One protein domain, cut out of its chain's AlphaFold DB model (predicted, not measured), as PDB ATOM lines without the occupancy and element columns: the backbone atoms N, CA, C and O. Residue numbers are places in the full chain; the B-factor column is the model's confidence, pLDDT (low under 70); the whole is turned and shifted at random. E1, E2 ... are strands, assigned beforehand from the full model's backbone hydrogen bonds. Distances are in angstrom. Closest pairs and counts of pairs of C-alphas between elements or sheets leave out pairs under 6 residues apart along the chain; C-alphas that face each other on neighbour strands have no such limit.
ATOM      1  N   GLN A 267    -154.306 -65.921  63.178       97.12
ATOM      2  CA  GLN A 267    -153.345 -64.840  63.033       97.12
ATOM      3  C   GLN A 267    -153.580 -63.701  64.020       97.12
ATOM      4  O   GLN A 267    -154.713 -63.275  64.241       97.12
ATOM      5  N   TRP A 268    -152.484 -63.143  64.530       97.75
ATOM      6  CA  TRP A 268    -152.467 -61.927  65.344       97.75
ATOM      7  C   TRP A 268    -151.481 -60.932  64.750       97.75
ATOM      8  O   TRP A 268    -150.364 -61.293  64.378       97.75
ATOM      9  N   VAL A 269    -151.890 -59.671  64.668       97.88
ATOM     10  CA  VAL A 269    -151.029 -58.569  64.240       97.88
ATOM     11  C   VAL A 269    -150.697 -57.733  65.462       97.88
ATOM     12  O   VAL A 269    -151.548 -57.034  66.006       97.88
ATOM     13  N   GLU A 270    -149.449 -57.822  65.885       98.06
ATOM     14  CA  GLU A 270    -148.840 -57.003  66.923       98.06
ATOM     15  C   GLU A 270    -148.233 -55.745  66.300       98.06
ATOM     16  O   GLU A 270    -147.579 -55.818  65.261       98.06
ATOM     17  N   GLY A 271    -148.399 -54.603  66.961       98.00
ATOM     18  CA  GLY A 271    -147.716 -53.358  66.623       98.00
ATOM     19  C   GLY A 271    -147.159 -52.685  67.869       98.00
ATOM     20  O   GLY A 271    -147.701 -52.856  68.961       98.00
ATOM     21  N   ASP A 272    -146.083 -51.911  67.736       97.31
ATOM     22  CA  ASP A 272    -145.632 -51.040  68.822       97.31
ATOM     23  C   ASP A 272    -146.763 -50.090  69.247       97.31
ATOM     24  O   ASP A 272    -147.467 -49.523  68.410       97.31
ATOM     25  N   SER A 273    -146.967 -49.921  70.555       97.38
ATOM     26  CA  SER A 273    -148.117 -49.150  71.056       97.38
ATOM     27  C   SER A 273    -148.028 -47.657  70.707       97.38
ATOM     28  O   SER A 273    -149.058 -47.004  70.546       97.38
ATOM     29  N   ALA A 274    -146.811 -47.115  70.570       96.56
ATOM     30  CA  ALA A 274    -146.588 -45.696  70.301       96.56
ATOM     31  C   ALA A 274    -147.105 -45.279  68.916       96.56
ATOM     32  O   ALA A 274    -147.779 -44.259  68.792       96.56
ATOM     33  N   THR A 275    -146.836 -46.082  67.884       95.62
ATOM     34  CA  THR A 275    -147.214 -45.762  66.498       95.62
ATOM     35  C   THR A 275    -148.309 -46.661  65.935       95.62
ATOM     36  O   THR A 275    -148.820 -46.400  64.849       95.62
ATOM     37  N   GLY A 276    -148.714 -47.703  66.664       93.75
ATOM     38  CA  GLY A 276    -149.683 -48.688  66.183       93.75
ATOM     39  C   GLY A 276    -149.105 -49.644  65.144       93.75
ATOM     40  O   GLY A 276    -149.844 -50.154  64.306       93.75
ATOM     41  N   GLY A 277    -147.792 -49.873  65.185       94.31
ATOM     42  CA  GLY A 277    -147.096 -50.779  64.280       94.31
ATOM     43  C   GLY A 277    -146.502 -50.142  63.027       94.31
ATOM     44  O   GLY A 277    -146.107 -50.875  62.118       94.31
ATOM     45  N   ALA A 278    -146.432 -48.808  62.953       93.06
ATOM     46  CA  ALA A 278    -145.736 -48.127  61.860       93.06
ATOM     47  C   ALA A 278    -144.212 -48.311  61.971       93.06
ATOM     48  O   ALA A 278    -143.542 -48.501  60.957       93.06
ATOM     49  N   ASN A 279    -143.682 -48.317  63.199       93.69
ATOM     50  CA  ASN A 279    -142.261 -48.528  63.456       93.69
ATOM     51  C   ASN A 279    -141.919 -50.018  63.545       93.69
ATOM     52  O   ASN A 279    -141.004 -50.483  62.864       93.69
ATOM     53  N   MET A 280    -142.655 -50.774  64.365       95.50
ATOM     54  CA  MET A 280    -142.441 -52.209  64.551       95.50
ATOM     55  C   MET A 280    -143.761 -52.960  64.512       95.50
ATOM     56  O   MET A 280    -144.662 -52.704  65.306       95.50
ATOM     57  N   LYS A 281    -143.839 -53.952  63.628       97.38
ATOM     58  CA  LYS A 281    -144.989 -54.847  63.510       97.38
ATOM     59  C   LYS A 281    -144.527 -56.291  63.590       97.38
ATOM     60  O   LYS A 281    -143.477 -56.634  63.057       97.38
ATOM     61  N   ALA A 282    -145.330 -57.162  64.185       97.81
ATOM     62  CA  ALA A 282    -145.132 -58.600  64.093       97.81
ATOM     63  C   ALA A 282    -146.433 -59.301  63.706       97.81
ATOM     64  O   ALA A 282    -147.499 -58.988  64.226       97.81
ATOM     65  N   ILE A 283    -146.348 -60.264  62.793       97.62
ATOM     66  CA  ILE A 283    -147.478 -61.110  62.401       97.62
ATOM     67  C   ILE A 283    -147.228 -62.501  62.963       97.62
ATOM     68  O   ILE A 283    -146.212 -63.118  62.650       97.62
ATOM     69  N   TRP A 284    -148.142 -62.962  63.805       97.12
ATOM     70  CA  TRP A 284    -148.112 -64.267  64.446       97.12
ATOM     71  C   TRP A 284    -149.062 -65.157  63.651       97.12
ATOM     72  O   TRP A 284    -150.205 -64.756  63.450       97.12
ATOM     73  N   SER A 285    -148.613 -66.313  63.171       97.12
ATOM     74  CA  SER A 285    -149.441 -67.272  62.425       97.12
ATOM     75  C   SER A 285    -149.343 -68.646  63.070       97.12
ATOM     76  O   SER A 285    -148.240 -69.169  63.212       97.12
ATOM     77  N   ALA A 286    -150.475 -69.207  63.489       96.25
ATOM     78  CA  ALA A 286    -150.545 -70.544  64.061       96.25
ATOM     79  C   ALA A 286    -150.828 -71.585  62.974       96.25
ATOM     80  O   ALA A 286    -151.719 -71.406  62.144       96.25
ATOM     81  N   HIS A 287    -150.078 -72.681  63.017       95.25
ATOM     82  CA  HIS A 287    -150.184 -73.799  62.091       95.25
ATOM     83  C   HIS A 287    -150.219 -75.110  62.869       95.25
ATOM     84  O   HIS A 287    -149.310 -75.372  63.661       95.25
ATOM     85  N   GLU A 288    -151.230 -75.945  62.650       94.06
ATOM     86  CA  GLU A 288    -151.239 -77.300  63.202       94.06
ATOM     87  C   GLU A 288    -150.284 -78.179  62.386       94.06
ATOM     88  O   GLU A 288    -150.504 -78.461  61.211       94.06
ATOM     89  N   VAL A 289    -149.175 -78.593  63.000       93.00
ATOM     90  CA  VAL A 289    -148.135 -79.391  62.321       93.00
ATOM     91  C   VAL A 289    -148.331 -80.894  62.521       93.00
ATOM     92  O   VAL A 289    -147.801 -81.710  61.771       93.00
ATOM     93  N   SER A 290    -149.078 -81.267  63.555       89.25
ATOM     94  CA  SER A 290    -149.594 -82.610  63.815       89.25
ATOM     95  C   SER A 290    -150.705 -82.500  64.852       89.25
ATOM     96  O   SER A 290    -150.725 -81.517  65.582       89.25
ATOM     97  N   THR A 291    -151.557 -83.516  64.977       85.50
ATOM     98  CA  THR A 291    -152.707 -83.514  65.897       85.50
ATOM     99  C   THR A 291    -152.359 -82.970  67.288       85.50
ATOM    100  O   THR A 291    -151.608 -83.599  68.035       85.50
ATOM    101  N   GLY A 292    -152.904 -81.800  67.636       84.69
ATOM    102  CA  GLY A 292    -152.725 -81.150  68.940       84.69
ATOM    103  C   GLY A 292    -151.377 -80.449  69.166       84.69
ATOM    104  O   GLY A 292    -151.118 -79.992  70.281       84.69
ATOM    105  N   VAL A 293    -150.530 -80.346  68.137       91.50
ATOM    106  CA  VAL A 293    -149.240 -79.643  68.163       91.50
ATOM    107  C   VAL A 293    -149.263 -78.504  67.155       91.50
ATOM    108  O   VAL A 293    -149.415 -78.716  65.951       91.50
ATOM    109  N   PHE A 294    -149.026 -77.296  67.648       94.56
ATOM    110  CA  PHE A 294    -149.078 -76.075  66.859       94.56
ATOM    111  C   PHE A 294    -147.707 -75.425  66.780       94.56
ATOM    112  O   PHE A 294    -147.007 -75.318  67.782       94.56
ATOM    113  N   ARG A 295    -147.337 -74.945  65.597       96.06
ATOM    114  CA  ARG A 295    -146.219 -74.023  65.402       96.06
ATOM    115  C   ARG A 295    -146.783 -72.620  65.244       96.06
ATOM    116  O   ARG A 295    -147.632 -72.399  64.387       96.06
ATOM    117  N   VAL A 296    -146.311 -71.677  66.047       96.75
ATOM    118  CA  VAL A 296    -146.630 -70.256  65.915       96.75
ATOM    119  C   VAL A 296    -145.417 -69.541  65.341       96.75
ATOM    120  O   VAL A 296    -144.378 -69.428  65.992       96.75
ATOM    121  N   ASP A 297    -145.561 -69.058  64.111       96.75
ATOM    122  CA  ASP A 297    -144.544 -68.298  63.397       96.75
ATOM    123  C   ASP A 297    -144.769 -66.806  63.630       96.75
ATOM    124  O   ASP A 297    -145.795 -66.247  63.244       96.75
ATOM    125  N   LYS A 298    -143.798 -66.145  64.255       96.75
ATOM    126  CA  LYS A 298    -143.799 -64.709  64.519       96.75
ATOM    127  C   LYS A 298    -142.831 -64.003  63.579       96.75
ATOM    128  O   LYS A 298    -141.614 -64.028  63.779       96.75
ATOM    129  N   LYS A 299    -143.380 -63.357  62.554       97.69
ATOM    130  CA  LYS A 299    -142.645 -62.604  61.534       97.69
ATOM    131  C   LYS A 299    -142.582 -61.127  61.907       97.69
ATOM    132  O   LYS A 299    -143.617 -60.471  61.953       97.69
ATOM    133  N   PHE A 300    -141.384 -60.615  62.165       97.50
ATOM    134  CA  PHE A 300    -141.135 -59.240  62.595       97.50
ATOM    135  C   PHE A 300    -140.796 -58.330  61.416       97.50
ATOM    136  O   PHE A 300    -140.049 -58.713  60.513       97.50
ATOM    137  N   PHE A 301    -141.302 -57.104  61.476       96.81
ATOM    138  CA  PHE A 301    -141.138 -56.061  60.480       96.81
ATOM    139  C   PHE A 301    -140.637 -54.769  61.132       96.81
ATOM    140  O   PHE A 301    -141.120 -54.389  62.201       96.81
ATOM    141  N   ALA A 302    -139.720 -54.086  60.452       94.56
ATOM    142  CA  ALA A 302    -139.344 -52.699  60.708       94.56
ATOM    143  C   ALA A 302    -139.819 -51.868  59.509       94.56
ATOM    144  O   ALA A 302    -139.308 -52.019  58.394       94.56
ATOM    145  N   GLY A 303    -140.870 -51.071  59.705       89.06
ATOM    146  CA  GLY A 303    -141.625 -50.493  58.592       89.06
ATOM    147  C   GLY A 303    -142.115 -51.581  57.611       89.06
ATOM    148  O   GLY A 303    -142.791 -52.525  58.037       89.06
ATOM    149  N   PRO A 304    -141.796 -51.495  56.303       88.12
ATOM    150  CA  PRO A 304    -142.201 -52.501  55.318       88.12
ATOM    151  C   PRO A 304    -141.271 -53.726  55.257       88.12
ATOM    152  O   PRO A 304    -141.634 -54.732  54.647       88.12
ATOM    153  N   MET A 305    -140.074 -53.665  55.851       92.81
ATOM    154  CA  MET A 305    -139.050 -54.698  55.685       92.81
ATOM    155  C   MET A 305    -139.179 -55.794  56.737       92.81
ATOM    156  O   MET A 305    -139.355 -55.518  57.921       92.81
ATOM    157  N   VAL A 306    -139.042 -57.048  56.308       95.00
ATOM    158  CA  VAL A 306    -138.974 -58.202  57.212       95.00
ATOM    159  C   VAL A 306    -137.593 -58.243  57.855       95.00
ATOM    160  O   VAL A 306    -136.591 -58.270  57.149       95.00
ATOM    161  N   VAL A 307    -137.547 -58.293  59.184       95.69
ATOM    162  CA  VAL A 307    -136.293 -58.362  59.949       95.69
ATOM    163  C   VAL A 307    -135.936 -59.806  60.278       95.69
ATOM    164  O   VAL A 307    -134.812 -60.246  60.072       95.69
ATOM    165  N   THR A 308    -136.892 -60.563  60.816       96.69
ATOM    166  CA  THR A 308    -136.667 -61.951  61.229       96.69
ATOM    167  C   THR A 308    -137.993 -62.686  61.389       96.69
ATOM    168  O   THR A 308    -139.046 -62.064  61.528       96.69
ATOM    169  N   THR A 309    -137.947 -64.015  61.386       96.12
ATOM    170  CA  THR A 309    -139.076 -64.869  61.765       96.12
ATOM    171  C   THR A 309    -138.615 -65.809  62.864       96.12
ATOM    172  O   THR A 309    -137.558 -66.423  62.741       96.12
ATOM    173  N   ARG A 310    -139.388 -65.902  63.944       94.44
ATOM    174  CA  ARG A 310    -139.152 -66.852  65.034       94.44
ATOM    175  C   ARG A 310    -140.326 -67.807  65.132       94.44
ATOM    176  O   ARG A 310    -141.464 -67.357  65.076       94.44
ATOM    177  N   SER A 311    -140.043 -69.085  65.316       94.38
ATOM    178  CA  SER A 311    -141.063 -70.121  65.438       94.38
ATOM    179  C   SER A 311    -141.025 -70.699  66.842       94.38
ATOM    180  O   SER A 311    -139.950 -70.994  67.355       94.38
ATOM    181  N   VAL A 312    -142.196 -70.866  67.445       92.75
ATOM    182  CA  VAL A 312    -142.348 -71.505  68.753       92.75
ATOM    183  C   VAL A 312    -143.407 -72.587  68.629       92.75
ATOM    184  O   VAL A 312    -144.421 -72.392  67.961       92.75
ATOM    185  N   TYR A 313    -143.165 -73.738  69.240       94.06
ATOM    186  CA  TYR A 313    -144.099 -74.851  69.232       94.06
ATOM    187  C   TYR A 313    -144.869 -74.918  70.539       94.06
ATOM    188  O   TYR A 313    -144.295 -74.750  71.614       94.06
ATOM    189  N   TYR A 314    -146.152 -75.236  70.427       94.38
ATOM    190  CA  TYR A 314    -147.061 -75.405  71.543       94.38
ATOM    191  C   TYR A 314    -147.787 -76.743  71.466       94.38
ATOM    192  O   TYR A 314    -148.181 -77.191  70.388       94.38
ATOM    193  N   ALA A 315    -147.999 -77.364  72.621       92.94
ATOM    194  CA  ALA A 315    -148.824 -78.559  72.748       92.94
ATOM    195  C   ALA A 315    -149.540 -78.566  74.096       92.94
ATOM    196  O   ALA A 315    -148.980 -78.150  75.110       92.94
ATOM    197  N   VAL A 316    -150.771 -79.066  74.117       91.00
ATOM    198  CA  VAL A 316    -151.493 -79.284  75.373       91.00
ATOM    199  C   VAL A 316    -151.175 -80.681  75.891       91.00
ATOM    200  O   VAL A 316    -151.342 -81.665  75.175       91.00
ATOM    201  N   SER A 317    -150.746 -80.769  77.147       89.44
ATOM    202  CA  SER A 317    -150.487 -82.028  77.840       89.44
ATOM    203  C   SER A 317    -151.133 -81.999  79.219       89.44
ATOM    204  O   SER A 317    -150.713 -81.259  80.111       89.44
ATOM    205  N   GLY A 318    -152.200 -82.783  79.389       89.38
ATOM    206  CA  GLY A 318    -152.990 -82.786  80.618       89.38
ATOM    207  C   GLY A 318    -153.531 -81.391  80.941       89.38
ATOM    208  O   GLY A 318    -154.373 -80.870  80.213       89.38
ATOM    209  N   TYR A 319    -153.051 -80.806  82.038       93.25
ATOM    210  CA  TYR A 319    -153.460 -79.485  82.523       93.25
ATOM    211  C   TYR A 319    -152.580 -78.336  82.019       93.25
ATOM    212  O   TYR A 319    -152.858 -77.184  82.348       93.25
ATOM    213  N   ALA A 320    -151.523 -78.623  81.257       94.00
ATOM    214  CA  ALA A 320    -150.517 -77.644  80.872       94.00
ATOM    215  C   ALA A 320    -150.513 -77.370  79.364       94.00
ATOM    216  O   ALA A 320    -150.617 -78.280  78.542       94.00
ATOM    217  N   LEU A 321    -150.335 -76.100  79.014       94.75
ATOM    218  CA  LEU A 321    -149.853 -75.653  77.719       94.75
ATOM    219  C   LEU A 321    -148.328 -75.629  77.786       94.75
ATOM    220  O   LEU A 321    -147.739 -74.862  78.552       94.75
ATOM    221  N   LEU A 322    -147.707 -76.489  76.993       93.38
ATOM    222  CA  LEU A 322    -146.264 -76.591  76.860       93.38
ATOM    223  C   LEU A 322    -145.782 -75.709  75.711       93.38
ATOM    224  O   LEU A 322    -146.479 -75.573  74.708       93.38
ATOM    225  N   GLU A 323    -144.586 -75.152  75.860       91.44
ATOM    226  CA  GLU A 323    -143.881 -74.326  74.882       91.44
ATOM    227  C   GLU A 323    -142.469 -74.884  74.655       91.44
ATOM    228  O   GLU A 323    -141.779 -75.260  75.606       91.44
ATOM    229  N   SER A 324    -142.021 -74.939  73.399       88.81
ATOM    230  CA  SER A 324    -140.664 -75.364  73.040       88.81
ATOM    231  C   SER A 324    -140.151 -74.666  71.774       88.81
ATOM    232  O   SER A 324    -140.924 -74.229  70.922       88.81
ATOM    233  N   GLN A 325    -138.825 -74.560  71.648       85.25
ATOM    234  CA  GLN A 325    -138.147 -74.008  70.460       85.25
ATOM    235  C   GLN A 325    -138.108 -75.012  69.295       85.25
ATOM    236  O   GLN A 325    -137.936 -74.640  68.136       85.25
ATOM    237  N   SER A 326    -138.285 -76.295  69.600       81.44
ATOM    238  CA  SER A 326    -138.404 -77.393  68.644       81.44
ATOM    239  C   SER A 326    -139.718 -78.135  68.871       81.44
ATOM    240  O   SER A 326    -140.501 -77.776  69.751       81.44
ATOM    241  N   ARG A 327    -139.986 -79.181  68.077       75.25
ATOM    242  CA  ARG A 327    -141.173 -80.021  68.285       75.25
ATOM    243  C   ARG A 327    -141.234 -80.476  69.760       75.25
ATOM    244  O   ARG A 327    -140.194 -80.907  70.259       75.25
ATOM    245  N   PRO A 328    -142.388 -80.367  70.449       74.94
ATOM    246  CA  PRO A 328    -142.450 -80.576  71.894       74.94
ATOM    247  C   PRO A 328    -142.038 -81.994  72.307       74.94
ATOM    248  O   PRO A 328    -142.488 -82.972  71.710       74.94
ATOM    249  N   ASP A 329    -141.212 -82.081  73.344       69.12
ATOM    250  CA  ASP A 329    -140.732 -83.308  73.983       69.12
ATOM    251  C   ASP A 329    -140.830 -83.209  75.522       69.12
ATOM    252  O   ASP A 329    -141.439 -82.276  76.063       69.12
ATOM    253  N   SER A 330    -140.231 -84.162  76.245       56.66
ATOM    254  CA  SER A 330    -140.207 -84.197  77.714       56.66
ATOM    255  C   SER A 330    -139.465 -83.023  78.375       56.66
ATOM    256  O   SER A 330    -139.600 -82.848  79.585       56.66
ATOM    257  N   GLY A 331    -138.711 -82.215  77.619       64.00
ATOM    258  CA  GLY A 331    -138.009 -81.019  78.092       64.00
ATOM    259  C   GLY A 331    -138.768 -79.708  77.868       64.00
ATOM    260  O   GLY A 331    -138.241 -78.640  78.187       64.00
ATOM    261  N   SER A 332    -139.988 -79.766  77.319       81.00
ATOM    262  CA  SER A 332    -140.792 -78.577  77.009       81.00
ATOM    263  C   SER A 332    -141.151 -77.778  78.265       81.00
ATOM    264  O   SER A 332    -141.506 -78.328  79.308       81.00
ATOM    265  N   ALA A 333    -141.102 -76.455  78.154       87.88
ATOM    266  CA  ALA A 333    -141.392 -75.552  79.253       87.88
ATOM    267  C   ALA A 333    -142.903 -75.383  79.458       87.88
ATOM    268  O   ALA A 333    -143.663 -75.284  78.499       87.88
ATOM    269  N   VAL A 334    -143.352 -75.270  80.709       91.62
ATOM    270  CA  VAL A 334    -144.745 -74.910  81.008       91.62
ATOM    271  C   VAL A 334    -144.958 -73.419  80.733       91.62
ATOM    272  O   VAL A 334    -144.341 -72.565  81.379       91.62
ATOM    273  N   PHE A 335    -145.839 -73.112  79.781       93.38
ATOM    274  CA  PHE A 335    -146.244 -71.749  79.433       93.38
ATOM    275  C   PHE A 335    -147.470 -71.287  80.222       93.38
ATOM    276  O   PHE A 335    -147.511 -70.154  80.694       93.38
ATOM    277  N   LEU A 336    -148.470 -72.154  80.377       94.62
ATOM    278  CA  LEU A 336    -149.668 -71.892  81.174       94.62
ATOM    279  C   LEU A 336    -150.202 -73.217  81.699       94.62
ATOM    280  O   LEU A 336    -150.133 -74.224  81.008       94.62
ATOM    281  N   GLU A 337    -150.753 -73.238  82.905       94.69
ATOM    282  CA  GLU A 337    -151.233 -74.480  83.505       94.69
ATOM    283  C   GLU A 337    -152.489 -74.236  84.343       94.69
ATOM    284  O   GLU A 337    -152.560 -73.269  85.107       94.69
ATOM    285  N   HIS A 338    -153.458 -75.140  84.235       94.75
ATOM    286  CA  HIS A 338    -154.651 -75.191  85.074       94.75
ATOM    287  C   HIS A 338    -154.337 -75.774  86.472       94.75
ATOM    288  O   HIS A 338    -153.530 -76.691  86.573       94.75
ATOM    289  N   PRO A 339    -154.973 -75.309  87.564       95.06
ATOM    290  CA  PRO A 339    -155.905 -74.190  87.628       95.06
ATOM    291  C   PRO A 339    -155.189 -72.849  87.479       95.06
ATOM    292  O   PRO A 339    -154.061 -72.674  87.943       95.06
ATOM    293  N   ILE A 340    -155.875 -71.902  86.843       93.44
ATOM    294  CA  ILE A 340    -155.436 -70.512  86.734       93.44
ATOM    295  C   ILE A 340    -156.068 -69.737  87.891       93.44
ATOM    296  O   ILE A 340    -157.289 -69.717  88.031       93.44
ATOM    297  N   TYR A 341    -155.238 -69.104  88.713       94.56
ATOM    298  CA  TYR A 341    -155.669 -68.258  89.822       94.56
ATOM    299  C   TYR A 341    -154.704 -67.081  89.993       94.56
ATOM    300  O   TYR A 341    -153.536 -67.153  89.601       94.56
ATOM    301  N   HIS A 342    -155.201 -65.988  90.570       95.94
ATOM    302  CA  HIS A 342    -154.406 -64.792  90.827       95.94
ATOM    303  C   HIS A 342    -153.245 -65.106  91.787       95.94
ATOM    304  O   HIS A 342    -153.454 -65.655  92.865       95.94
ATOM    305  N   GLY A 343    -152.022 -64.751  91.395       95.81
ATOM    306  CA  GLY A 343    -150.807 -64.989  92.170       95.81
ATOM    307  C   GLY A 343    -150.138 -66.345  91.924       95.81
ATOM    308  O   GLY A 343    -149.176 -66.654  92.628       95.81
ATOM    309  N   LYS A 344    -150.585 -67.150  90.945       96.69
ATOM    310  CA  LYS A 344    -149.912 -68.411  90.575       96.69
ATOM    311  C   LYS A 344    -148.484 -68.134  90.092       96.69
ATOM    312  O   LYS A 344    -148.289 -67.241  89.270       96.69
ATOM    313  N   LYS A 345    -147.500 -68.906  90.573       96.25
ATOM    314  CA  LYS A 345    -146.069 -68.729  90.261       96.25
ATOM    315  C   LYS A 345    -145.373 -70.036  89.908       96.25
ATOM    316  O   LYS A 345    -145.667 -71.069  90.501       96.25
ATOM    317  N   TRP A 346    -144.421 -69.965  88.983       94.81
ATOM    318  CA  TRP A 346    -143.466 -71.036  88.680       94.81
ATOM    319  C   TRP A 346    -142.214 -70.447  88.022       94.81
ATOM    320  O   TRP A 346    -142.175 -69.259  87.707       94.81
ATOM    321  N   SER A 347    -141.190 -71.268  87.808       92.06
ATOM    322  CA  SER A 347    -139.984 -70.869  87.078       92.06
ATOM    323  C   SER A 347    -139.965 -71.509  85.700       92.06
ATOM    324  O   SER A 347    -140.300 -72.684  85.544       92.06
ATOM    325  N   ARG A 348    -139.527 -70.746  84.703       88.94
ATOM    326  CA  ARG A 348    -139.411 -71.185  83.316       88.94
ATOM    327  C   ARG A 348    -137.983 -70.992  82.826       88.94
ATOM    328  O   ARG A 348    -137.419 -69.909  82.972       88.94
ATOM    329  N   ARG A 349    -137.399 -72.039  82.247       84.81
ATOM    330  CA  ARG A 349    -136.097 -71.959  81.580       84.81
ATOM    331  C   ARG A 349    -136.308 -71.585  80.115       84.81
ATOM    332  O   ARG A 349    -137.116 -72.210  79.439       84.81
ATOM    333  N   ASP A 350    -135.567 -70.591  79.653       78.19
ATOM    334  CA  ASP A 350    -135.551 -70.116  78.270       78.19
ATOM    335  C   ASP A 350    -134.092 -70.103  77.796       78.19
ATOM    336  O   ASP A 350    -133.326 -69.165  78.044       78.19
ATOM    337  N   GLY A 351    -133.655 -71.236  77.239       77.56
ATOM    338  CA  GLY A 351    -132.242 -71.503  76.972       77.56
ATOM    339  C   GLY A 351    -131.394 -71.442  78.250       77.56
ATOM    340  O   GLY A 351    -131.613 -72.199  79.199       77.56
ATOM    341  N   ALA A 352    -130.415 -70.535  78.279       80.19
ATOM    342  CA  ALA A 352    -129.563 -70.302  79.448       80.19
ATOM    343  C   ALA A 352    -130.216 -69.402  80.515       80.19
ATOM    344  O   ALA A 352    -129.730 -69.335  81.644       80.19
ATOM    345  N   ARG A 353    -131.307 -68.706  80.174       85.69
ATOM    346  CA  ARG A 353    -131.967 -67.741  81.058       85.69
ATOM    347  C   ARG A 353    -133.055 -68.427  81.876       85.69
ATOM    348  O   ARG A 353    -133.672 -69.400  81.439       85.69
ATOM    349  N   VAL A 354    -133.317 -67.896  83.065       88.75
ATOM    350  CA  VAL A 354    -134.402 -68.358  83.936       88.75
ATOM    351  C   VAL A 354    -135.320 -67.180  84.227       88.75
ATOM    352  O   VAL A 354    -134.861 -66.115  84.641       88.75
ATOM    353  N   ALA A 355    -136.615 -67.377  84.002       92.00
ATOM    354  CA  ALA A 355    -137.658 -66.412  84.303       92.00
ATOM    355  C   ALA A 355    -138.543 -66.927  85.440       92.00
ATOM    356  O   ALA A 355    -139.054 -68.045  85.383       92.00
ATOM    357  N   GLY A 356    -138.753 -66.098  86.459       94.56
ATOM    358  CA  GLY A 356    -139.859 -66.269  87.393       94.56
ATOM    359  C   GLY A 356    -141.147 -65.796  86.730       94.56
ATOM    360  O   GLY A 356    -141.222 -64.651  86.279       94.56
ATOM    361  N   ILE A 357    -142.141 -66.676  86.664       96.06
ATOM    362  CA  ILE A 357    -143.445 -66.410  86.064       96.06
ATOM    363  C   ILE A 357    -144.471 -66.149  87.163       96.06
ATOM    364  O   ILE A 357    -144.471 -66.821  88.194       96.06
ATOM    365  N   THR A 358    -145.341 -65.161  86.962       97.06
ATOM    366  CA  THR A 358    -146.493 -64.882  87.832       97.06
ATOM    367  C   THR A 358    -147.734 -64.617  86.986       97.06
ATOM    368  O   THR A 358    -147.659 -63.863  86.021       97.06
ATOM    369  N   VAL A 359    -148.873 -65.210  87.342       97.75
ATOM    370  CA  VAL A 359    -150.160 -64.981  86.666       97.75
ATOM    371  C   VAL A 359    -151.078 -64.166  87.559       97.75
ATOM    372  O   VAL A 359    -151.269 -64.491  88.728       97.75
ATOM    373  N   GLU A 360    -151.679 -63.121  87.001       97.56
ATOM    374  CA  GLU A 360    -152.571 -62.216  87.720       97.56
ATOM    375  C   GLU A 360    -153.818 -61.923  86.891       97.56
ATOM    376  O   GLU A 360    -153.744 -61.703  85.683       97.56
ATOM    377  N   PHE A 361    -154.974 -61.889  87.548       97.50
ATOM    378  CA  PHE A 361    -156.201 -61.372  86.942       97.50
ATOM    379  C   PHE A 361    -156.160 -59.853  86.846       97.50
ATOM    380  O   PHE A 361    -155.771 -59.175  87.798       97.50
ATOM    381  N   VAL A 362    -156.577 -59.337  85.694       97.31
ATOM    382  CA  VAL A 362    -156.655 -57.905  85.432       97.31
ATOM    383  C   VAL A 362    -158.062 -57.437  85.814       97.31
ATOM    384  O   VAL A 362    -159.034 -57.901  85.219       97.31
ATOM    385  N   PRO A 363    -158.201 -56.542  86.808       94.50
ATOM    386  CA  PRO A 363    -159.512 -56.146  87.324       94.50
ATOM    387  C   PRO A 363    -160.300 -55.267  86.345       94.50
ATOM    388  O   PRO A 363    -161.516 -55.145  86.463       94.50
ATOM    389  N   THR A 364    -159.617 -54.632  85.393       95.19
ATOM    390  CA  THR A 364    -160.206 -53.717  84.416       95.19
ATOM    391  C   THR A 364    -160.062 -54.253  82.998       95.19
ATOM    392  O   THR A 364    -159.189 -55.066  82.694       95.19
ATOM    393  N   ALA A 365    -160.929 -53.780  82.104       97.44
ATOM    394  CA  ALA A 365    -160.821 -54.123  80.697       97.44
ATOM    395  C   ALA A 365    -159.556 -53.508  80.072       97.44
ATOM    396  O   ALA A 365    -159.223 -52.343  80.299       97.44
ATOM    397  N   VAL A 366    -158.875 -54.290  79.240       98.19
ATOM    398  CA  VAL A 366    -157.670 -53.887  78.517       98.19
ATOM    399  C   VAL A 366    -158.079 -53.285  77.176       98.19
ATOM    400  O   VAL A 366    -158.642 -53.969  76.320       98.19
ATOM    401  N   LYS A 367    -157.798 -51.992  76.982       98.25
ATOM    402  CA  LYS A 367    -158.064 -51.272  75.729       98.25
ATOM    403  C   LYS A 367    -156.821 -51.229  74.842       98.25
ATOM    404  O   LYS A 367    -155.797 -50.651  75.221       98.25
ATOM    405  N   VAL A 368    -156.953 -51.773  73.639       98.31
ATOM    406  CA  VAL A 368    -155.936 -51.795  72.577       98.31
ATOM    407  C   VAL A 368    -156.566 -51.364  71.252       98.31
ATOM    408  O   VAL A 368    -157.776 -51.155  71.172       98.31
ATOM    409  N   ARG A 369    -155.771 -51.231  70.190       97.94
ATOM    410  CA  ARG A 369    -156.295 -50.855  68.862       97.94
ATOM    411  C   ARG A 369    -157.306 -51.850  68.296       97.94
ATOM    412  O   ARG A 369    -158.282 -51.419  67.693       97.94
ATOM    413  N   ALA A 370    -157.116 -53.145  68.541       97.75
ATOM    414  CA  ALA A 370    -158.061 -54.181  68.125       97.75
ATOM    415  C   ALA A 370    -159.412 -54.149  68.870       97.75
ATOM    416  O   ALA A 370    -160.352 -54.806  68.429       97.75
ATOM    417  N   GLY A 371    -159.523 -53.435  70.000       97.75
ATOM    418  CA  GLY A 371    -160.758 -53.363  70.781       97.75
ATOM    419  C   GLY A 371    -160.547 -53.265  72.293       97.75
ATOM    420  O   GLY A 371    -159.472 -52.924  72.786       97.75
ATOM    421  N   VAL A 372    -161.613 -53.554  73.039       98.38
ATOM    422  CA  VAL A 372    -161.630 -53.560  74.507       98.38
ATOM    423  C   VAL A 372    -161.929 -54.978  74.979       98.38
ATOM    424  O   VAL A 372    -162.951 -55.546  74.600       98.38
ATOM    425  N   PHE A 373    -161.051 -55.536  75.809       98.19
ATOM    426  CA  PHE A 373    -161.136 -56.923  76.260       98.19
ATOM    427  C   PHE A 373    -161.276 -57.000  77.781       98.19
ATOM    428  O   PHE A 373    -160.442 -56.471  78.512       98.19
ATOM    429  N   GLY A 374    -162.343 -57.642  78.260       97.06
ATOM    430  CA  GLY A 374    -162.569 -57.917  79.683       97.06
ATOM    431  C   GLY A 374    -161.923 -59.226  80.137       97.06
ATOM    432  O   GLY A 374    -161.386 -59.968  79.317       97.06
ATOM    433  N   GLU A 375    -161.982 -59.489  81.447       95.94
ATOM    434  CA  GLU A 375    -161.581 -60.769  82.062       95.94
ATOM    435  C   GLU A 375    -160.175 -61.241  81.654       95.94
ATOM    436  O   GLU A 375    -159.909 -62.430  81.501       95.94
ATOM    437  N   CYS A 376    -159.264 -60.295  81.426       98.00
ATOM    438  CA  CYS A 376    -157.915 -60.615  80.994       98.00
ATOM    439  C   CYS A 376    -157.092 -61.183  82.151       98.00
ATOM    440  O   CYS A 376    -157.250 -60.797  83.313       98.00
ATOM    441  N   ILE A 377    -156.127 -62.027  81.804       98.25
ATOM    442  CA  ILE A 377    -154.997 -62.332  82.678       98.25
ATOM    443  C   ILE A 377    -153.760 -61.608  82.170       98.25
ATOM    444  O   ILE A 377    -153.631 -61.349  80.974       98.25
ATOM    445  N   ARG A 378    -152.818 -61.320  83.060       97.81
ATOM    446  CA  ARG A 378    -151.456 -60.956  82.682       97.81
ATOM    447  C   ARG A 378    -150.472 -61.968  83.237       97.81
ATOM    448  O   ARG A 378    -150.609 -62.432  84.367       97.81
ATOM    449  N   ILE A 379    -149.485 -62.297  82.419       97.75
ATOM    450  CA  ILE A 379    -148.367 -63.165  82.760       97.75
ATOM    451  C   ILE A 379    -147.140 -62.269  82.877       97.75
ATOM    452  O   ILE A 379    -146.703 -61.681  81.886       97.75
ATOM    453  N   GLY A 380    -146.642 -62.112  84.098       96.81
ATOM    454  CA  GLY A 380    -145.420 -61.388  84.411       96.81
ATOM    455  C   GLY A 380    -144.210 -62.305  84.318       96.81
ATOM    456  O   GLY A 380    -144.198 -63.378  84.917       96.81
ATOM    457  N   GLU A 381    -143.192 -61.863  83.593       95.38
ATOM    458  CA  GLU A 381    -141.933 -62.566  83.388       95.38
ATOM    459  C   GLU A 381    -140.795 -61.727  83.959       95.38
ATOM    460  O   GLU A 381    -140.502 -60.627  83.475       95.38
ATOM    461  N   LYS A 382    -140.145 -62.247  84.999       95.31
ATOM    462  CA  LYS A 382    -139.004 -61.607  85.650       95.31
ATOM    463  C   LYS A 382    -137.764 -62.471  85.470       95.31
ATOM    464  O   LYS A 382    -137.644 -63.518  86.102       95.31
ATOM    465  N   TYR A 383    -136.848 -62.034  84.615       92.50
ATOM    466  CA  TYR A 383    -135.614 -62.771  84.355       92.50
ATOM    467  C   TYR A 383    -134.562 -62.519  85.442       92.50
ATOM    468  O   TYR A 383    -134.425 -61.404  85.949       92.50
ATOM    469  N   THR A 384    -133.803 -63.558  85.791       89.12
ATOM    470  CA  THR A 384    -132.755 -63.494  86.824       89.12
ATOM    471  C   THR A 384    -131.599 -62.565  86.458       89.12
ATOM    472  O   THR A 384    -131.008 -61.955  87.343       89.12
ATOM    473  N   ASP A 385    -131.309 -62.412  85.166       88.62
ATOM    474  CA  ASP A 385    -130.274 -61.524  84.623       88.62
ATOM    475  C   ASP A 385    -130.745 -60.069  84.442       88.62
ATOM    476  O   ASP A 385    -129.967 -59.199  84.060       88.62
ATOM    477  N   SER A 386    -132.021 -59.776  84.697       86.75
ATOM    478  CA  SER A 386    -132.598 -58.430  84.605       86.75
ATOM    479  C   SER A 386    -133.672 -58.217  85.680       86.75
ATOM    480  O   SER A 386    -134.827 -57.925  85.365       86.75
ATOM    481  N   PRO A 387    -133.325 -58.329  86.978       81.50
ATOM    482  CA  PRO A 387    -134.306 -58.374  88.063       81.50
ATOM    483  C   PRO A 387    -135.047 -57.045  88.296       81.50
ATOM    484  O   PRO A 387    -136.052 -57.024  89.011       81.50
ATOM    485  N   GLY A 388    -134.564 -55.939  87.725       88.75
ATOM    486  CA  GLY A 388    -135.209 -54.624  87.798       88.75
ATOM    487  C   GLY A 388    -136.318 -54.404  86.766       88.75
ATOM    488  O   GLY A 388    -136.956 -53.355  86.794       88.75
ATOM    489  N   VAL A 389    -136.535 -55.362  85.857       93.75
ATOM    490  CA  VAL A 389    -137.510 -55.253  84.768       93.75
ATOM    491  C   VAL A 389    -138.445 -56.457  84.787       93.75
ATOM    492  O   VAL A 389    -138.007 -57.600  84.919       93.75
ATOM    493  N   ILE A 390    -139.743 -56.201  84.639       95.94
ATOM    494  CA  ILE A 390    -140.760 -57.239  84.470       95.94
ATOM    495  C   ILE A 390    -141.461 -56.994  83.144       95.94
ATOM    496  O   ILE A 390    -141.961 -55.899  82.888       95.94
ATOM    497  N   ARG A 391    -141.514 -58.022  82.302       96.69
ATOM    498  CA  ARG A 391    -142.352 -58.006  81.104       96.69
ATOM    499  C   ARG A 391    -143.711 -58.582  81.460       96.69
ATOM    500  O   ARG A 391    -143.777 -59.726  81.895       96.69
ATOM    501  N   TYR A 392    -144.784 -57.834  81.237       97.88
ATOM    502  CA  TYR A 392    -146.136 -58.369  81.342       97.88
ATOM    503  C   TYR A 392    -146.705 -58.618  79.952       97.88
ATOM    504  O   TYR A 392    -146.662 -57.747  79.084       97.88
ATOM    505  N   SER A 393    -147.258 -59.807  79.747       97.88
ATOM    506  CA  SER A 393    -148.038 -60.152  78.558       97.88
ATOM    507  C   SER A 393    -149.479 -60.422  78.968       97.88
ATOM    508  O   SER A 393    -149.738 -61.269  79.819       97.88
ATOM    509  N   TYR A 394    -150.409 -59.679  78.385       98.56
ATOM    510  CA  TYR A 394    -151.834 -59.719  78.676       98.56
ATOM    511  C   TYR A 394    -152.532 -60.640  77.683       98.56
ATOM    512  O   TYR A 394    -152.276 -60.557  76.479       98.56
ATOM    513  N   TYR A 395    -153.440 -61.469  78.186       98.44
ATOM    514  CA  TYR A 395    -154.201 -62.440  77.417       98.44
ATOM    515  C   TYR A 395    -155.687 -62.285  77.705       98.44
ATOM    516  O   TYR A 395    -156.110 -62.310  78.864       98.44
ATOM    517  N   ALA A 396    -156.471 -62.144  76.644       98.12
ATOM    518  CA  ALA A 396    -157.920 -62.067  76.706       98.12
ATOM    519  C   ALA A 396    -158.547 -63.433  76.384       98.12
ATOM    520  O   ALA A 396    -158.049 -64.151  75.502       98.12
ATOM    521  N   PRO A 397    -159.645 -63.803  77.066       96.69
ATOM    522  CA  PRO A 397    -160.308 -65.078  76.841       96.69
ATOM    523  C   PRO A 397    -160.828 -65.160  75.406       96.69
ATOM    524  O   PRO A 397    -161.445 -64.231  74.885       96.69
ATOM    525  N   TYR A 398    -160.567 -66.295  74.764       95.69
ATOM    526  CA  TYR A 398    -160.933 -66.621  73.386       95.69
ATOM    527  C   TYR A 398    -160.324 -65.718  72.311       95.69
ATOM    528  O   TYR A 398    -160.731 -65.798  71.152       95.69
ATOM    529  N   VAL A 399    -159.356 -64.881  72.687       96.38
ATOM    530  CA  VAL A 399    -158.633 -63.982  71.783       96.38
ATOM    531  C   VAL A 399    -157.152 -64.317  71.774       96.38
ATOM    532  O   VAL A 399    -156.562 -64.369  70.703       96.38
ATOM    533  N   GLY A 400    -156.549 -64.591  72.931       96.69
ATOM    534  CA  GLY A 400    -155.106 -64.777  73.038       96.69
ATOM    535  C   GLY A 400    -154.398 -63.519  73.523       96.69
ATOM    536  O   GLY A 400    -154.963 -62.722  74.270       96.69
ATOM    537  N   TRP A 401    -153.145 -63.351  73.103       97.81
ATOM    538  CA  TRP A 401    -152.325 -62.190  73.447       97.81
ATOM    539  C   TRP A 401    -152.964 -60.882  72.950       97.81
ATOM    540  O   TRP A 401    -153.386 -60.797  71.796       97.81
ATOM    541  N   VAL A 402    -153.012 -59.857  73.811       98.38
ATOM    542  CA  VAL A 402    -153.588 -58.538  73.479       98.38
ATOM    543  C   VAL A 402    -152.640 -57.361  73.707       98.38
ATOM    544  O   VAL A 402    -152.717 -56.369  72.985       98.38
ATOM    545  N   LEU A 403    -151.752 -57.427  74.699       98.56
ATOM    546  CA  LEU A 403    -150.889 -56.309  75.087       98.56
ATOM    547  C   LEU A 403    -149.610 -56.839  75.729       98.56
ATOM    548  O   LEU A 403    -149.644 -57.787  76.510       98.56
ATOM    549  N   THR A 404    -148.486 -56.191  75.458       98.31
ATOM    550  CA  THR A 404    -147.265 -56.333  76.246       98.31
ATOM    551  C   THR A 404    -146.868 -54.985  76.827       98.31
ATOM    552  O   THR A 404    -146.807 -53.972  76.121       98.31
ATOM    553  N   THR A 405    -146.552 -54.985  78.117       98.12
ATOM    554  CA  THR A 405    -145.998 -53.841  78.839       98.12
ATOM    555  C   THR A 405    -144.664 -54.223  79.479       98.12
ATOM    556  O   THR A 405    -144.356 -55.402  79.681       98.12
ATOM    557  N   ILE A 406    -143.846 -53.213  79.754       97.19
ATOM    558  CA  ILE A 406    -142.573 -53.346  80.454       97.19
ATOM    559  C   ILE A 406    -142.654 -52.490  81.710       97.19
ATOM    560  O   ILE A 406    -142.868 -51.280  81.632       97.19
ATOM    561  N   SER A 407    -142.489 -53.127  82.863       96.12
ATOM    562  CA  SER A 407    -142.430 -52.473  84.165       96.12
ATOM    563  C   SER A 407    -140.986 -52.355  84.626       96.12
ATOM    564  O   SER A 407    -140.254 -53.344  84.635       96.12
ATOM    565  N   GLY A 408    -140.591 -51.154  85.041       92.81
ATOM    566  CA  GLY A 408    -139.280 -50.864  85.619       92.81
ATOM    567  C   GLY A 408    -139.369 -49.805  86.718       92.81
ATOM    568  O   GLY A 408    -140.444 -49.525  87.242       92.81
ATOM    569  N   SER A 409    -138.241 -49.174  87.054       87.62
ATOM    570  CA  SER A 409    -138.161 -48.183  88.142       87.62
ATOM    571  C   SER A 409    -139.034 -46.938  87.944       87.62
ATOM    572  O   SER A 409    -139.404 -46.296  88.921       87.62
ATOM    573  N   ARG A 410    -139.373 -46.593  86.694       87.06
ATOM    574  CA  ARG A 410    -140.215 -45.433  86.345       87.06
ATOM    575  C   ARG A 410    -141.701 -45.778  86.178       87.06
ATOM    576  O   ARG A 410    -142.477 -44.917  85.778       87.06
ATOM    577  N   GLY A 411    -142.085 -47.016  86.492       92.56
ATOM    578  CA  GLY A 411    -143.442 -47.528  86.326       92.56
ATOM    579  C   GLY A 411    -143.589 -48.483  85.143       92.56
ATOM    580  O   GLY A 411    -142.609 -48.972  84.573       92.56
ATOM    581  N   GLU A 412    -144.845 -48.780  84.814       94.44
ATOM    582  CA  GLU A 412    -145.239 -49.694  83.745       94.44
ATOM    583  C   GLU A 412    -145.580 -48.920  82.467       94.44
ATOM    584  O   GLU A 412    -146.433 -48.032  82.465       94.44
ATOM    585  N   HIS A 413    -144.926 -49.275  81.360       96.50
ATOM    586  CA  HIS A 413    -145.109 -48.630  80.064       96.50
ATOM    587  C   HIS A 413    -145.549 -49.635  79.003       96.50
ATOM    588  O   HIS A 413    -145.084 -50.776  78.960       96.50
ATOM    589  N   ARG A 414    -146.435 -49.202  78.101       97.38
ATOM    590  CA  ARG A 414    -146.881 -50.023  76.970       97.38
ATOM    591  C   ARG A 414    -145.746 -50.202  75.967       97.38
ATOM    592  O   ARG A 414    -145.103 -49.229  75.588       97.38
ATOM    593  N   ASN A 415    -145.537 -51.435  75.525       97.25
ATOM    594  CA  ASN A 415    -144.526 -51.778  74.529       97.25
ATOM    595  C   ASN A 415    -145.181 -52.065  73.178       97.25
ATOM    596  O   ASN A 415    -144.939 -51.372  72.192       97.25
ATOM    597  N   SER A 416    -146.068 -53.053  73.142       98.06
ATOM    598  CA  SER A 416    -146.734 -53.496  71.921       98.06
ATOM    599  C   SER A 416    -148.154 -53.953  72.212       98.06
ATOM    600  O   SER A 416    -148.467 -54.367  73.322       98.06
ATOM    601  N   GLU A 417    -149.041 -53.824  71.238       98.50
ATOM    602  CA  GLU A 417    -150.462 -54.115  71.388       98.50
ATOM    603  C   GLU A 417    -151.027 -54.822  70.159       98.50
ATOM    604  O   GLU A 417    -150.460 -54.767  69.064       98.50
ATOM    605  N   LEU A 418    -152.158 -55.489  70.351       98.62
ATOM    606  CA  LEU A 418    -152.899 -56.130  69.282       98.62
ATOM    607  C   LEU A 418    -153.586 -55.078  68.408       98.62
ATOM    608  O   LEU A 418    -154.383 -54.263  68.881       98.62
ATOM    609  N   ILE A 419    -153.277 -55.131  67.116       98.19
ATOM    610  CA  ILE A 419    -153.817 -54.260  66.071       98.19
ATOM    611  C   ILE A 419    -155.046 -54.909  65.442       98.19
ATOM    612  O   ILE A 419    -156.111 -54.305  65.385       98.19
ATOM    613  N   THR A 420    -154.908 -56.166  65.019       97.62
ATOM    614  CA  THR A 420    -155.982 -56.985  64.444       97.62
ATOM    615  C   THR A 420    -155.723 -58.458  64.732       97.62
ATOM    616  O   THR A 420    -154.578 -58.860  64.931       97.62
ATOM    617  N   PHE A 421    -156.763 -59.284  64.683       97.06
ATOM    618  CA  PHE A 421    -156.640 -60.732  64.801       97.06
ATOM    619  C   PHE A 421    -157.671 -61.442  63.921       97.06
ATOM    620  O   PHE A 421    -158.729 -60.894  63.610       97.06
ATOM    621  N   LYS A 422    -157.364 -62.680  63.541       96.00
ATOM    622  CA  LYS A 422    -158.255 -63.591  62.825       96.00
ATOM    623  C   LYS A 422    -158.148 -64.963  63.485       96.00
ATOM    624  O   LYS A 422    -157.091 -65.572  63.452       96.00
ATOM    625  N   LEU A 423    -159.245 -65.445  64.065       88.94
ATOM    626  CA  LEU A 423    -159.299 -66.731  64.786       88.94
ATOM    627  C   LEU A 423    -160.215 -67.760  64.111       88.94
ATOM    628  O   LEU A 423    -160.570 -68.764  64.718       88.94
TER     629      LEU A 423
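AT A GLANCE: This is residues 267 to 423 of the 425 residues of the protein "VanZ domain-containing protein" of Elusimicrobia bacterium HGW-Elusimicrobia-1 (UniProt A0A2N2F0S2). One large sheet of twelve strands is curled round a hollow like a barrel that does not fully close, its edge strands E6 and E7 coming near each other where the ring stays open. A small hairpin, E9 and E10, sits beside E13 and E14 at the outside of this ring. The printed part has 157 residues with fourteen named strands, E1 to E14 in chain order, and no named helix; the class is all strand. The large sheet's order is E6 E5 E4 E3 E2 E1 E14 E13 E12 E11 E8 E7, all antiparallel. The whole is compact, with a radius of gyration of the C-alphas of 15.5 A and spans of 41 by 34 by 31 A.

HOW THE PARTS SIT: The strongly twisted sheet runs from edge strand E6, residues 333 to 337, through E5, 320 to 324, E4, 305 to 317, E3, 293 to 302, E2, 280 to 290, E1, 267 to 272, E14, 411 to 422, E13, 400 to 408, E12, 390 to 396, E11, 377 to 383, and E8, 353 to 361, to edge strand E7, 344 to 350. It is a folded sheet, bent back on itself: E6 to E1 face E13, E12, E11, E8 and E7, with E14 as the hinge. E1 to E6 and E11 to E14 are meanders, each strand the antiparallel neighbour of the one before. E1 and E14 are antiparallel at 146 degrees, with N 269 and O 420 within hydrogen-bond range at 2.8 A. E3 and E4 form a hairpin, with N 298 and O 310 at 2.8 A. E8 and E11 are antiparallel at 157 degrees, with N 380 and O 358 at 2.8 A. The closest C-alphas of E6 and E7, those of Ala 333 and Arg 348, are 6.3 A apart. The hairpin of E9, 366 to 368, and E10, 371 to 373, has N 366 and O 373 at 2.8 A. The closest C-alphas of E9 and E14, Val 368 and Glu 417, are 6.1 A apart.

IN THESE COORDINATES: E1 begins with C-alpha 267 at (-153.345, -64.840, 63.033). E4, the longest strand at 13 residues, measures 37.0 A from C-alpha 305 at (-139.050, -54.698, 55.685) to C-alpha 317. E14 measures 32.1 A and ends with C-alpha 422 at (-158.255, -63.591, 62.825). E2 measures 31.2 A, E3 29.7 A, E8 25.7 A and E13 24.5 A.

THE WHOLE: The C-alphas of Thr 291 and Arg 410, the two farthest apart, are 45.0 A apart. The printed part has no cut, and no link is long. The mean pLDDT of the printed part is 93.4; residues 329 to 331 are under 70.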